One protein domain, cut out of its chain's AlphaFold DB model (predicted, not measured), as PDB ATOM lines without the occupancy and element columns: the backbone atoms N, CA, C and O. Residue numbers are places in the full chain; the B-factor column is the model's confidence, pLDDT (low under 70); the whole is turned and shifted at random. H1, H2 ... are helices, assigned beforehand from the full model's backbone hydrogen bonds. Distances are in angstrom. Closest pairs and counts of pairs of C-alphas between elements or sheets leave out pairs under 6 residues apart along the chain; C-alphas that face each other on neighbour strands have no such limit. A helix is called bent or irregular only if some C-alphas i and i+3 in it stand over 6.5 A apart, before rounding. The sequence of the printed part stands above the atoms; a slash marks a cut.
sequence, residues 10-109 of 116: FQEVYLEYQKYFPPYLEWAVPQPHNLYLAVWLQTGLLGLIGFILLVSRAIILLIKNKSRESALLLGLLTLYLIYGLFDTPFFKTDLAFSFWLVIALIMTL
ATOM      1  N   PHE A  10     517.769 557.510 396.762       93.69
ATOM      2  CA  PHE A  10     516.723 556.763 397.463       93.69
ATOM      3  C   PHE A  10     516.821 555.254 397.235       93.69
ATOM      4  O   PHE A  10     516.841 554.512 398.207       93.69
ATOM      5  N   GLN A  11     516.913 554.807 395.979       92.94
ATOM      6  CA  GLN A  11     516.919 553.379 395.655       92.94
ATOM      7  C   GLN A  11     518.120 552.642 396.261       92.94
ATOM      8  O   GLN A  11     517.960 551.558 396.816       92.94
ATOM      9  N   GLU A  12     519.309 553.246 396.191       93.44
ATOM     10  CA  GLU A  12     520.547 552.712 396.776       93.44
ATOM     11  C   GLU A  12     520.382 552.490 398.285       93.44
ATOM     12  O   GLU A  12     520.563 551.375 398.776       93.44
ATOM     13  N   VAL A  13     519.953 553.531 399.006       93.06
ATOM     14  CA  VAL A  13     519.749 553.472 400.459       93.06
ATOM     15  C   VAL A  13     518.603 552.525 400.816       93.06
ATOM     16  O   VAL A  13     518.693 551.778 401.787       93.06
ATOM     17  N   TYR A  14     517.526 552.508 400.031       91.94
ATOM     18  CA  TYR A  14     516.407 551.596 400.243       91.94
ATOM     19  C   TYR A  14     516.863 550.136 400.174       91.94
ATOM     20  O   TYR A  14     516.598 549.381 401.104       91.94
ATOM     21  N   LEU A  15     517.600 549.750 399.127       91.75
ATOM     22  CA  LEU A  15     518.129 548.392 398.956       91.75
ATOM     23  C   LEU A  15     519.126 548.011 400.061       91.75
ATOM     24  O   LEU A  15     519.114 546.875 400.537       91.75
ATOM     25  N   GLU A  16     519.958 548.956 400.505       92.25
ATOM     26  CA  GLU A  16     520.895 548.736 401.610       92.25
ATOM     27  C   GLU A  16     520.166 548.391 402.919       92.25
ATOM     28  O   GLU A  16     520.595 547.490 403.649       92.25
ATOM     29  N   TYR A  17     519.057 549.081 403.199       90.25
ATOM     30  CA  TYR A  17     518.270 548.897 404.417       90.25
ATOM     31  C   TYR A  17     517.215 547.794 404.307       90.25
ATOM     32  O   TYR A  17     516.819 547.237 405.330       90.25
ATOM     33  N   GLN A  18     516.780 547.441 403.094       89.69
ATOM     34  CA  GLN A  18     515.723 546.461 402.841       89.69
ATOM     35  C   GLN A  18     515.984 545.142 403.573       89.69
ATOM     36  O   GLN A  18     515.069 544.596 404.183       89.69
ATOM     37  N   LYS A  19     517.244 544.686 403.611       89.06
ATOM     38  CA  LYS A  19     517.675 543.456 404.301       89.06
ATOM     39  C   LYS A  19     517.283 543.371 405.784       89.06
ATOM     40  O   LYS A  19     517.245 542.273 406.330       89.06
ATOM     41  N   TYR A  20     517.000 544.500 406.436       90.12
ATOM     42  CA  TYR A  20     516.594 544.557 407.842       90.12
ATOM     43  C   TYR A  20     515.073 544.428 408.058       90.12
ATOM     44  O   TYR A  20     514.647 544.331 409.206       90.12
ATOM     45  N   PHE A  21     514.254 544.403 406.995       87.12
ATOM     46  CA  PHE A  21     512.784 544.441 407.083       87.12
ATOM     47  C   PHE A  21     512.077 543.342 406.254       87.12
ATOM     48  O   PHE A  21     511.372 543.654 405.293       87.12
ATOM     49  N   PRO A  22     512.238 542.044 406.586       85.12
ATOM     50  CA  PRO A  22     511.460 540.969 405.966       85.12
ATOM     51  C   PRO A  22     510.023 540.882 406.541       85.12
ATOM     52  O   PRO A  22     509.844 541.101 407.741       85.12
ATOM     53  N   PRO A  23     509.002 540.490 405.750       86.12
ATOM     54  CA  PRO A  23     509.030 540.239 404.308       86.12
ATOM     55  C   PRO A  23     509.028 541.545 403.501       86.12
ATOM     56  O   PRO A  23     508.450 542.549 403.906       86.12
ATOM     57  N   TYR A  24     509.656 541.523 402.326       78.38
ATOM     58  CA  TYR A  24     509.734 542.706 401.475       78.38
ATOM     59  C   TYR A  24     508.384 542.987 400.816       78.38
ATOM     60  O   TYR A  24     507.897 542.168 400.041       78.38
ATOM     61  N   LEU A  25     507.797 544.148 401.123       78.00
ATOM     62  CA  LEU A  25     506.512 544.568 400.560       78.00
ATOM     63  C   LEU A  25     506.617 544.824 399.049       78.00
ATOM     64  O   LEU A  25     505.763 544.401 398.277       78.00
ATOM     65  N   GLU A  26     507.697 545.492 398.640       78.88
ATOM     66  CA  GLU A  26     508.000 545.844 397.257       78.88
ATOM     67  C   GLU A  26     509.497 545.631 396.999       78.88
ATOM     68  O   GLU A  26     510.346 545.912 397.851       78.88
ATOM     69  N   TRP A  27     509.841 545.089 395.831       77.94
ATOM     70  CA  TRP A  27     511.229 544.817 395.475       77.94
ATOM     71  C   TRP A  27     511.833 546.000 394.712       77.94
ATOM     72  O   TRP A  27     511.273 546.439 393.712       77.94
ATOM     73  N   ALA A  28     512.989 546.491 395.172       81.56
ATOM     74  CA  ALA A  28     513.798 547.503 394.486       81.56
ATOM     75  C   ALA A  28     513.085 548.830 394.142       81.56
ATOM     76  O   ALA A  28     513.300 549.391 393.066       81.56
ATOM     77  N   VAL A  29     512.288 549.362 395.076       86.31
ATOM     78  CA  VAL A  29     511.540 550.621 394.916       86.31
ATOM     79  C   VAL A  29     512.474 551.794 394.557       86.31
ATOM     80  O   VAL A  29     513.366 552.124 395.343       86.31
ATOM     81  N   PRO A  30     512.288 552.458 393.399       86.50
ATOM     82  CA  PRO A  30     513.216 553.488 392.926       86.50
ATOM     83  C   PRO A  30     513.068 554.833 393.650       86.50
ATOM     84  O   PRO A  30     514.028 555.596 393.753       86.50
ATOM     85  N   GLN A  31     511.873 555.140 394.158       87.88
ATOM     86  CA  GLN A  31     511.549 556.410 394.807       87.88
ATOM     87  C   GLN A  31     510.401 556.231 395.810       87.88
ATOM     88  O   GLN A  31     509.582 555.334 395.632       87.88
ATOM     89  N   PRO A  32     510.277 557.086 396.837       91.25
ATOM     90  CA  PRO A  32     509.149 556.993 397.751       91.25
ATOM     91  C   PRO A  32     507.859 557.431 397.046       91.25
ATOM     92  O   PRO A  32     507.862 558.401 396.291       91.25
ATOM     93  N   HIS A  33     506.732 556.788 397.346       92.56
ATOM     94  CA  HIS A  33     505.405 557.145 396.816       92.56
ATOM     95  C   HIS A  33     504.767 558.345 397.539       92.56
ATOM     96  O   HIS A  33     503.583 558.359 397.852       92.56
ATOM     97  N   ASN A  34     505.571 559.354 397.872       95.75
ATOM     98  CA  ASN A  34     505.107 560.551 398.559       95.75
ATOM     99  C   ASN A  34     506.073 561.711 398.298       95.75
ATOM    100  O   ASN A  34     507.252 561.635 398.645       95.75
ATOM    101  N   LEU A  35     505.570 562.794 397.707       96.75
ATOM    102  CA  LEU A  35     506.335 563.987 397.354       96.75
ATOM    103  C   LEU A  35     507.048 564.609 398.555       96.75
ATOM    104  O   LEU A  35     508.223 564.950 398.461       96.75
ATOM    105  N   TYR A  36     506.359 564.753 399.683       97.06
ATOM    106  CA  TYR A  36     506.914 565.394 400.877       97.06
ATOM    107  C   TYR A  36     508.072 564.574 401.446       97.06
ATOM    108  O   TYR A  36     509.123 565.123 401.783       97.06
ATOM    109  N   LEU A  37     507.909 563.248 401.475       95.62
ATOM    110  CA  LEU A  37     508.975 562.332 401.856       95.62
ATOM    111  C   LEU A  37     510.128 562.362 400.849       95.62
ATOM    112  O   LEU A  37     511.284 562.376 401.259       95.62
ATOM    113  N   ALA A  38     509.837 562.421 399.548       95.88
ATOM    114  CA  ALA A  38     510.850 562.520 398.502       95.88
ATOM    115  C   ALA A  38     511.696 563.790 398.653       95.88
ATOM    116  O   ALA A  38     512.923 563.711 398.677       95.88
ATOM    117  N   VAL A  39     511.050 564.948 398.819       96.50
ATOM    118  CA  VAL A  39     511.725 566.232 399.044       96.50
ATOM    119  C   VAL A  39     512.568 566.162 400.315       96.50
ATOM    120  O   VAL A  39     513.755 566.489 400.274       96.50
ATOM    121  N   TRP A  40     512.008 565.673 401.424       97.06
ATOM    122  CA  TRP A  40     512.738 565.559 402.687       97.06
ATOM    123  C   TRP A  40     513.952 564.632 402.588       97.06
ATOM    124  O   TRP A  40     515.050 565.006 402.999       97.06
ATOM    125  N   LEU A  41     513.790 563.428 402.041       95.69
ATOM    126  CA  LEU A  41     514.888 562.474 401.931       95.69
ATOM    127  C   LEU A  41     515.971 562.990 400.990       95.69
ATOM    128  O   LEU A  41     517.145 562.883 401.318       95.69
ATOM    129  N   GLN A  42     515.620 563.592 399.860       94.81
ATOM    130  CA  GLN A  42     516.633 564.015 398.898       94.81
ATOM    131  C   GLN A  42     517.357 565.310 399.288       94.81
ATOM    132  O   GLN A  42     518.550 565.440 399.024       94.81
ATOM    133  N   THR A  43     516.658 566.260 399.918       95.38
ATOM    134  CA  THR A  43     517.179 567.619 400.179       95.38
ATOM    135  C   THR A  43     517.358 567.948 401.663       95.38
ATOM    136  O   THR A  43     517.857 569.018 402.016       95.38
ATOM    137  N   GLY A  44     516.946 567.043 402.551       96.31
ATOM    138  CA  GLY A  44     516.922 567.274 403.987       96.31
ATOM    139  C   GLY A  44     515.774 568.174 404.432       96.31
ATOM    140  O   GLY A  44     514.858 568.514 403.682       96.31
ATOM    141  N   LEU A  45     515.810 568.546 405.710       96.31
ATOM    142  CA  LEU A  45     514.760 569.360 406.318       96.31
ATOM    143  C   LEU A  45     514.735 570.779 405.733       96.31
ATOM    144  O   LEU A  45     513.671 571.377 405.618       96.31
ATOM    145  N   LEU A  46     515.895 571.295 405.312       96.06
ATOM    146  CA  LEU A  46     516.017 572.617 404.702       96.06
ATOM    147  C   LEU A  46     515.195 572.729 403.411       96.06
ATOM    148  O   LEU A  46     514.436 573.685 403.257       96.06
ATOM    149  N   GLY A  47     515.306 571.756 402.503       95.75
ATOM    150  CA  GLY A  47     514.536 571.790 401.260       95.75
ATOM    151  C   GLY A  47     513.046 571.530 401.478       95.75
ATOM    152  O   GLY A  47     512.227 572.183 400.834       95.75
ATOM    153  N   LEU A  48     512.670 570.693 402.456       97.06
ATOM    154  CA  LEU A  48     511.265 570.541 402.854       97.06
ATOM    155  C   LEU A  48     510.681 571.860 403.387       97.06
ATOM    156  O   LEU A  48     509.589 572.253 402.983       97.06
ATOM    157  N   ILE A  49     511.411 572.566 404.255       97.94
ATOM    158  CA  ILE A  49     510.993 573.878 404.766       97.94
ATOM    159  C   ILE A  49     510.860 574.876 403.613       97.94
ATOM    160  O   ILE A  49     509.849 575.568 403.525       97.94
ATOM    161  N   GLY A  50     511.833 574.925 402.698       98.12
ATOM    162  CA  GLY A  50     511.766 575.780 401.511       98.12
ATOM    163  C   GLY A  50     510.536 575.493 400.643       98.12
ATOM    164  O   GLY A  50     509.837 576.422 400.237       98.12
ATOM    165  N   PHE A  51     510.224 574.215 400.421       97.69
ATOM    166  CA  PHE A  51     509.031 573.789 399.690       97.69
ATOM    167  C   PHE A  51     507.738 574.230 400.392       97.69
ATOM    168  O   PHE A  51     506.864 574.817 399.755       97.69
ATOM    169  N   ILE A  52     507.634 574.019 401.709       98.12
ATOM    170  CA  ILE A  52     506.472 574.451 402.501       98.12
ATOM    171  C   ILE A  52     506.310 575.970 402.423       98.12
ATOM    172  O   ILE A  52     505.214 576.444 402.140       98.12
ATOM    173  N   LEU A  53     507.385 576.741 402.602       98.38
ATOM    174  CA  LEU A  53     507.339 578.203 402.534       98.38
ATOM    175  C   LEU A  53     506.881 578.704 401.159       98.38
ATOM    176  O   LEU A  53     506.052 579.613 401.091       98.38
ATOM    177  N   LEU A  54     507.379 578.099 400.076       98.06
ATOM    178  CA  LEU A  54     506.961 578.416 398.710       98.06
ATOM    179  C   LEU A  54     505.455 578.188 398.529       98.06
ATOM    180  O   LEU A  54     504.738 579.087 398.085       98.06
ATOM    181  N   VAL A  55     504.969 577.007 398.916       98.00
ATOM    182  CA  VAL A  55     503.557 576.626 398.791       98.00
ATOM    183  C   VAL A  55     502.669 577.506 399.671       98.00
ATOM    184  O   VAL A  55     501.671 578.042 399.193       98.00
ATOM    185  N   SER A  56     503.040 577.729 400.935       97.88
ATOM    186  CA  SER A  56     502.302 578.608 401.845       97.88
ATOM    187  C   SER A  56     502.217 580.030 401.302       97.88
ATOM    188  O   SER A  56     501.148 580.639 401.330       97.88
ATOM    189  N   ARG A  57     503.316 580.565 400.756       96.88
ATOM    190  CA  ARG A  57     503.318 581.896 400.145       96.88
ATOM    191  C   ARG A  57     502.387 581.962 398.936       96.88
ATOM    192  O   ARG A  57     501.628 582.924 398.832       96.88
ATOM    193  N   ALA A  58     502.422 580.957 398.063       97.25
ATOM    194  CA  ALA A  58     501.543 580.867 396.902       97.25
ATOM    195  C   ALA A  58     500.060 580.823 397.314       97.25
ATOM    196  O   ALA A  58     499.261 581.606 396.807       97.25
ATOM    197  N   ILE A  59     499.707 579.997 398.305       97.19
ATOM    198  CA  ILE A  59     498.342 579.909 398.846       97.19
ATOM    199  C   ILE A  59     497.895 581.250 399.447       97.19
ATOM    200  O   ILE A  59     496.782 581.697 399.185       97.19
ATOM    201  N   ILE A  60     498.754 581.939 400.207       95.88
ATOM    202  CA  ILE A  60     498.426 583.256 400.780       95.88
ATOM    203  C   ILE A  60     498.126 584.283 399.680       95.88
ATOM    204  O   ILE A  60     497.177 585.056 399.817       95.88
ATOM    205  N   LEU A  61     498.917 584.314 398.603       95.19
ATOM    206  CA  LEU A  61     498.670 585.215 397.470       95.19
ATOM    207  C   LEU A  61     497.330 584.905 396.798       95.19
ATOM    208  O   LEU A  61     496.555 585.820 396.526       95.19
ATOM    209  N   LEU A  62     497.039 583.620 396.605       96.06
ATOM    210  CA  LEU A  62     495.803 583.149 395.994       96.06
ATOM    211  C   LEU A  62     494.560 583.446 396.832       96.06
ATOM    212  O   LEU A  62     493.552 583.851 396.278       96.06
ATOM    213  N   ILE A  63     494.622 583.293 398.156       94.75
ATOM    214  CA  ILE A  63     493.483 583.588 399.040       94.75
ATOM    215  C   ILE A  63     493.229 585.099 399.129       94.75
ATOM    216  O   ILE A  63     492.080 585.533 399.229       94.75
ATOM    217  N   LYS A  64     494.289 585.917 399.098       93.81
ATOM    218  CA  LYS A  64     494.158 587.382 399.133       93.81
ATOM    219  C   LYS A  64     493.625 587.956 397.824       93.81
ATOM    220  O   LYS A  64     492.914 588.955 397.845       93.81
ATOM    221  N   ASN A  65     493.972 587.351 396.694       90.12
ATOM    222  CA  ASN A  65     493.448 587.741 395.396       90.12
ATOM    223  C   ASN A  65     492.112 587.011 395.173       90.12
ATOM    224  O   ASN A  65     492.108 585.821 394.911       90.12
ATOM    225  N   LYS A  66     490.960 587.677 395.299       87.50
ATOM    226  CA  LYS A  66     489.626 587.032 395.210       87.50
ATOM    227  C   LYS A  66     489.088 586.906 393.768       87.50
ATOM    228  O   LYS A  66     487.886 587.022 393.546       87.50
ATOM    229  N   SER A  67     489.965 586.725 392.782       93.50
ATOM    230  CA  SER A  67     489.591 586.598 391.366       93.50
ATOM    231  C   SER A  67     489.151 585.176 390.983       93.50
ATOM    232  O   SER A  67     489.289 584.217 391.744       93.50
ATOM    233  N   ARG A  68     488.604 585.013 389.774       94.56
ATOM    234  CA  ARG A  68     488.280 583.680 389.239       94.56
ATOM    235  C   ARG A  68     489.557 582.898 388.931       94.56
ATOM    236  O   ARG A  68     489.621 581.692 389.152       94.56
ATOM    237  N   GLU A  69     490.567 583.595 388.429       95.56
ATOM    238  CA  GLU A  69     491.879 583.071 388.071       95.56
ATOM    239  C   GLU A  69     492.589 582.509 389.304       95.56
ATOM    240  O   GLU A  69     493.131 581.404 389.250       95.56
ATOM    241  N   SER A  70     492.530 583.211 390.439       95.94
ATOM    242  CA  SER A  70     493.105 582.711 391.688       95.94
ATOM    243  C   SER A  70     492.382 581.463 392.200       95.94
ATOM    244  O   SER A  70     493.039 580.514 392.622       95.94
ATOM    245  N   ALA A  71     491.051 581.396 392.105       96.44
ATOM    246  CA  ALA A  71     490.306 580.197 392.485       96.44
ATOM    247  C   ALA A  71     490.718 578.979 391.633       96.44
ATOM    248  O   ALA A  71     490.924 577.887 392.167       96.44
ATOM    249  N   LEU A  72     490.905 579.172 390.320       97.25
ATOM    250  CA  LEU A  72     491.382 578.124 389.411       97.25
ATOM    251  C   LEU A  72     492.809 577.674 389.754       97.25
ATOM    252  O   LEU A  72     493.065 576.476 389.882       97.25
ATOM    253  N   LEU A  73     493.731 578.621 389.944       97.88
ATOM    254  CA  LEU A  73     495.122 578.328 390.297       97.88
ATOM    255  C   LEU A  73     495.241 577.656 391.673       97.88
ATOM    256  O   LEU A  73     496.057 576.751 391.837       97.88
ATOM    257  N   LEU A  74     494.398 578.032 392.640       97.81
ATOM    258  CA  LEU A  74     494.315 577.372 393.943       97.81
ATOM    259  C   LEU A  74     493.837 575.926 393.811       97.81
ATOM    260  O   LEU A  74     494.402 575.043 394.457       97.81
ATOM    261  N   GLY A  75     492.844 575.669 392.957       97.69
ATOM    262  CA  GLY A  75     492.381 574.317 392.648       97.69
ATOM    263  C   GLY A  75     493.484 573.453 392.032       97.69
ATOM    264  O   GLY A  75     493.725 572.344 392.505       97.69
ATOM    265  N   LEU A  76     494.205 573.980 391.035       97.81
ATOM    266  CA  LEU A  76     495.327 573.285 390.390       97.81
ATOM    267  C   LEU A  76     496.469 572.994 391.370       97.81
ATOM    268  O   LEU A  76     496.959 571.866 391.428       97.81
ATOM    269  N   LEU A  77     496.866 573.987 392.170       98.00
ATOM    270  CA  LEU A  77     497.900 573.816 393.187       98.00
ATOM    271  C   LEU A  77     497.468 572.787 394.240       98.00
ATOM    272  O   LEU A  77     498.246 571.907 394.591       98.00
ATOM    273  N   THR A  78     496.219 572.838 394.704       97.88
ATOM    274  CA  THR A  78     495.685 571.876 395.681       97.88
ATOM    275  C   THR A  78     495.656 570.459 395.116       97.88
ATOM    276  O   THR A  78     496.091 569.527 395.790       97.88
ATOM    277  N   LEU A  79     495.211 570.285 393.868       97.12
ATOM    278  CA  LEU A  79     495.228 568.990 393.186       97.12
ATOM    279  C   LEU A  79     496.648 568.419 393.118       97.12
ATOM    280  O   LEU A  79     496.851 567.244 393.414       97.12
ATOM    281  N   TYR A  80     497.634 569.259 392.801       97.12
ATOM    282  CA  TYR A  80     499.038 568.863 392.794       97.12
ATOM    283  C   TYR A  80     499.529 568.410 394.177       97.12
ATOM    284  O   TYR A  80     500.176 567.370 394.298       97.12
ATOM    285  N   LEU A  81     499.201 569.162 395.232       97.25
ATOM    286  CA  LEU A  81     499.603 568.855 396.610       97.25
ATOM    287  C   LEU A  81     498.955 567.572 397.140       97.25
ATOM    288  O   LEU A  81     499.619 566.800 397.835       97.25
ATOM    289  N   ILE A  82     497.684 567.334 396.801       97.56
ATOM    290  CA  ILE A  82     496.969 566.100 397.146       97.56
ATOM    291  C   ILE A  82     497.554 564.923 396.371       97.56
ATOM    292  O   ILE A  82     497.831 563.888 396.969       97.56
ATOM    293  N   TYR A  83     497.805 565.074 395.067       96.00
ATOM    294  CA  TYR A  83     498.460 564.026 394.283       96.00
ATOM    295  C   TYR A  83     499.857 563.702 394.840       96.00
ATOM    296  O   TYR A  83     500.233 562.536 394.941       96.00
ATOM    297  N   GLY A  84     500.575 564.719 395.326       96.38
ATOM    298  CA  GLY A  84     501.848 564.578 396.029       96.38
ATOM    299  C   GLY A  84     501.798 563.758 397.328       96.38
ATOM    300  O   GLY A  84     502.846 563.364 397.833       96.38
ATOM    301  N   LEU A  85     500.619 563.467 397.888       95.81
ATOM    302  CA  LEU A  85     500.503 562.545 399.026       95.81
ATOM    303  C   LEU A  85     500.689 561.080 398.613       95.81
ATOM    304  O   LEU A  85     501.110 560.279 399.446       95.81
ATOM    305  N   PHE A  86     500.390 560.753 397.352       94.50
ATOM    306  CA  PHE A  86     500.348 559.384 396.825       94.50
ATOM    307  C   PHE A  86     501.434 559.090 395.784       94.50
ATOM    308  O   PHE A  86     501.720 557.931 395.499       94.50
ATOM    309  N   ASP A  87     502.021 560.122 395.177       94.00
ATOM    310  CA  ASP A  87     503.116 559.982 394.220       94.00
ATOM    311  C   ASP A  87     504.052 561.202 394.299       94.00
ATOM    312  O   ASP A  87     503.910 562.091 395.138       94.00
ATOM    313  N   THR A  88     505.037 561.247 393.413       94.12
ATOM    314  CA  THR A  88     506.089 562.263 393.330       94.12
ATOM    315  C   THR A  88     505.996 563.045 392.016       94.12
ATOM    316  O   THR A  88     506.945 563.058 391.230       94.12
ATOM    317  N   PRO A  89     504.866 563.732 391.737       91.00
ATOM    318  CA  PRO A  89     504.670 564.431 390.467       91.00
ATOM    319  C   PRO A  89     505.800 565.419 390.159       91.00
ATOM    320  O   PRO A  89     506.196 565.557 389.011       91.00
ATOM    321  N   PHE A  90     506.394 566.040 391.179       90.69
ATOM    322  CA  PHE A  90     507.496 566.995 391.026       90.69
ATOM    323  C   PHE A  90     508.772 566.421 390.420       90.69
ATOM    324  O   PHE A  90     509.539 567.157 389.813       90.69
ATOM    325  N   PHE A  91     509.012 565.122 390.570       89.62
ATOM    326  CA  PHE A  91     510.225 564.491 390.056       89.62
ATOM    327  C   PHE A  91     510.050 563.953 388.628       89.62
ATOM    328  O   PHE A  91     511.012 563.474 388.032       89.62
ATOM    329  N   LYS A  92     508.849 564.078 388.044       90.44
ATOM    330  CA  LYS A  92     508.589 563.808 386.625       90.44
ATOM    331  C   LYS A  92     508.693 565.120 385.847       90.44
ATOM    332  O   LYS A  92     507.984 566.070 386.169       90.44
ATOM    333  N   THR A  93     509.536 565.170 384.816       92.81
ATOM    334  CA  THR A  93     509.868 566.397 384.064       92.81
ATOM    335  C   THR A  93     508.644 567.212 383.637       92.81
ATOM    336  O   THR A  93     508.576 568.410 383.908       92.81
ATOM    337  N   ASP A  94     507.643 566.566 383.041       92.44
ATOM    338  CA  ASP A  94     506.459 567.251 382.504       92.44
ATOM    339  C   ASP A  94     505.606 567.890 383.611       92.44
ATOM    340  O   ASP A  94     505.094 569.005 383.484       92.44
ATOM    341  N   LEU A  95     505.483 567.193 384.741       94.12
ATOM    342  CA  LEU A  95     504.716 567.643 385.903       94.12
ATOM    343  C   LEU A  95     505.501 568.637 386.772       94.12
ATOM    344  O   LEU A  95     504.904 569.474 387.448       94.12
ATOM    345  N   ALA A  96     506.832 568.586 386.744       95.06
ATOM    346  CA  ALA A  96     507.680 569.626 387.312       95.06
ATOM    347  C   ALA A  96     507.476 570.944 386.554       95.06
ATOM    348  O   ALA A  96     507.288 571.995 387.169       95.06
ATOM    349  N   PHE A  97     507.454 570.884 385.218       96.50
ATOM    350  CA  PHE A  97     507.192 572.051 384.382       96.50
ATOM    351  C   PHE A  97     505.811 572.651 384.669       96.50
ATOM    352  O   PHE A  97     505.702 573.860 384.873       96.50
ATOM    353  N   SER A  98     504.765 571.820 384.758       95.81
ATOM    354  CA  SER A  98     503.414 572.309 385.065       95.81
ATOM    355  C   SER A  98     503.320 572.951 386.455       95.81
ATOM    356  O   SER A  98     502.694 574.002 386.593       95.81
ATOM    357  N   PHE A  99     503.998 572.395 387.463       97.31
ATOM    358  CA  PHE A  99     504.093 573.002 388.792       97.31
ATOM    359  C   PHE A  99     504.727 574.393 388.740       97.31
ATOM    360  O   PHE A  99     504.151 575.358 389.245       97.31
ATOM    361  N   TRP A 100     505.891 574.523 388.099       97.56
ATOM    362  CA  TRP A 100     506.579 575.809 387.997       97.56
ATOM    363  C   TRP A 100     505.793 576.829 387.173       97.56
ATOM    364  O   TRP A 100     505.793 578.007 387.525       97.56
ATOM    365  N   LEU A 101     505.067 576.390 386.142       97.62
ATOM    366  CA  LEU A 101     504.156 577.243 385.382       97.62
ATOM    367  C   LEU A 101     503.020 577.780 386.264       97.62
ATOM    368  O   LEU A 101     502.761 578.982 386.252       97.62
ATOM    369  N   VAL A 102     502.379 576.923 387.067       97.75
ATOM    370  CA  VAL A 102     501.345 577.349 388.026       97.75
ATOM    371  C   VAL A 102     501.919 578.366 389.010       97.75
ATOM    372  O   VAL A 102     501.326 579.422 389.205       97.75
ATOM    373  N   ILE A 103     503.099 578.107 389.579       98.12
ATOM    374  CA  ILE A 103     503.767 579.046 390.491       98.12
ATOM    375  C   ILE A 103     504.062 580.381 389.794       98.12
ATOM    376  O   ILE A 103     503.778 581.431 390.366       98.12
ATOM    377  N   ALA A 104     504.565 580.369 388.558       97.69
ATOM    378  CA  ALA A 104     504.833 581.586 387.794       97.69
ATOM    379  C   ALA A 104     503.560 582.414 387.559       97.69
ATOM    380  O   ALA A 104     503.574 583.622 387.791       97.69
ATOM    381  N   LEU A 105     502.447 581.772 387.184       97.25
ATOM    382  CA  LEU A 105     501.149 582.434 387.002       97.25
ATOM    383  C   LEU A 105     500.611 583.038 388.306       97.25
ATOM    384  O   LEU A 105     500.021 584.113 388.295       97.25
ATOM    385  N   ILE A 106     500.840 582.385 389.447       96.88
ATOM    386  CA  ILE A 106     500.465 582.934 390.758       96.88
ATOM    387  C   ILE A 106     501.246 584.223 391.052       96.88
ATOM    388  O   ILE A 106     500.689 585.166 391.613       96.88
ATOM    389  N   MET A 107     502.523 584.287 390.666       94.31
ATOM    390  CA  MET A 107     503.381 585.452 390.921       94.31
ATOM    391  C   MET A 107     503.055 586.659 390.032       94.31
ATOM    392  O   MET A 107     503.417 587.779 390.391       94.31
ATOM    393  N   THR A 108     502.380 586.455 388.898       94.12
ATOM    394  CA  THR A 108     501.949 587.539 388.002       94.12
ATOM    395  C   THR A 108     500.566 588.089 388.338       94.12
ATOM    396  O   THR A 108     500.162 589.092 387.747       94.12
ATOM    397  N   LEU A 109     499.842 587.479 389.286       92.31
ATOM    398  CA  LEU A 109     498.544 587.985 389.717       92.31
ATOM    399  C   LEU A 109     498.665 589.426 390.244       92.31
ATOM    400  O   LEU A 109     499.627 589.748 390.955       92.31
TER     401      LEU A 109
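AT A GLANCE: This is residues 10 to 109 of the 116 residues of an uncharacterized protein of Candidatus Moranbacteria bacterium RIFCSPLOWO2_12_FULL_48_12 (UniProt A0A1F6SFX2). H2b, the long arm of the bent helix H2, forms with H3 and H4 a loose three-helix body that closes at one end and opens toward the other, where the short arm H2a folds back. H1 sits beyond H2a on a long link whose residues 19 to 25 stick out. The 100 printed residues hold four named helices, H1 to H4, and no named strand: all helix, loose, radius of gyration of the C-alphas 16.4 A, spans 53 by 23 by 20 A.

IN THESE COORDINATES: H2, residues 35 to 64, was assigned as one helix by its hydrogen bonds but is bent: C-alphas 42 and 45 are 9.3 A apart. Its arms are H2a, residues 35 to 42, and H2b, residues 45 to 64, 28.3 A long. H3 is residues 68 to 83, 22.7 A; H4 is residues 93 to 107, 21.3 A, ending at C-alpha (503.381, 585.452, 390.921). H1, residues 10 to 18, begins at C-alpha (516.723, 556.763, 397.463).

HOW THE PARTS SIT: H2b, with residues 59 to 63 alone, touches H3 in a hairpin at a shallow tilt of 28 degrees; closest C-alphas Leu 62 and Ser 70, 5.1 A. H3 and H4 touch in another; Leu 73 and Val 102, closest C-alphas, 6.7 A. H1 is close to but not clearly touching H2a. In H1, H2a, H2b, H3 and H4 every O i to N i+4 pair is within hydrogen-bond range.

THE WHOLE: The farthest C-alphas, of Lys 19 and Ser 67, are 53.1 A apart. The printed part has no cut; the link H1 to H2 is long; no printed residue is under pLDDT 70.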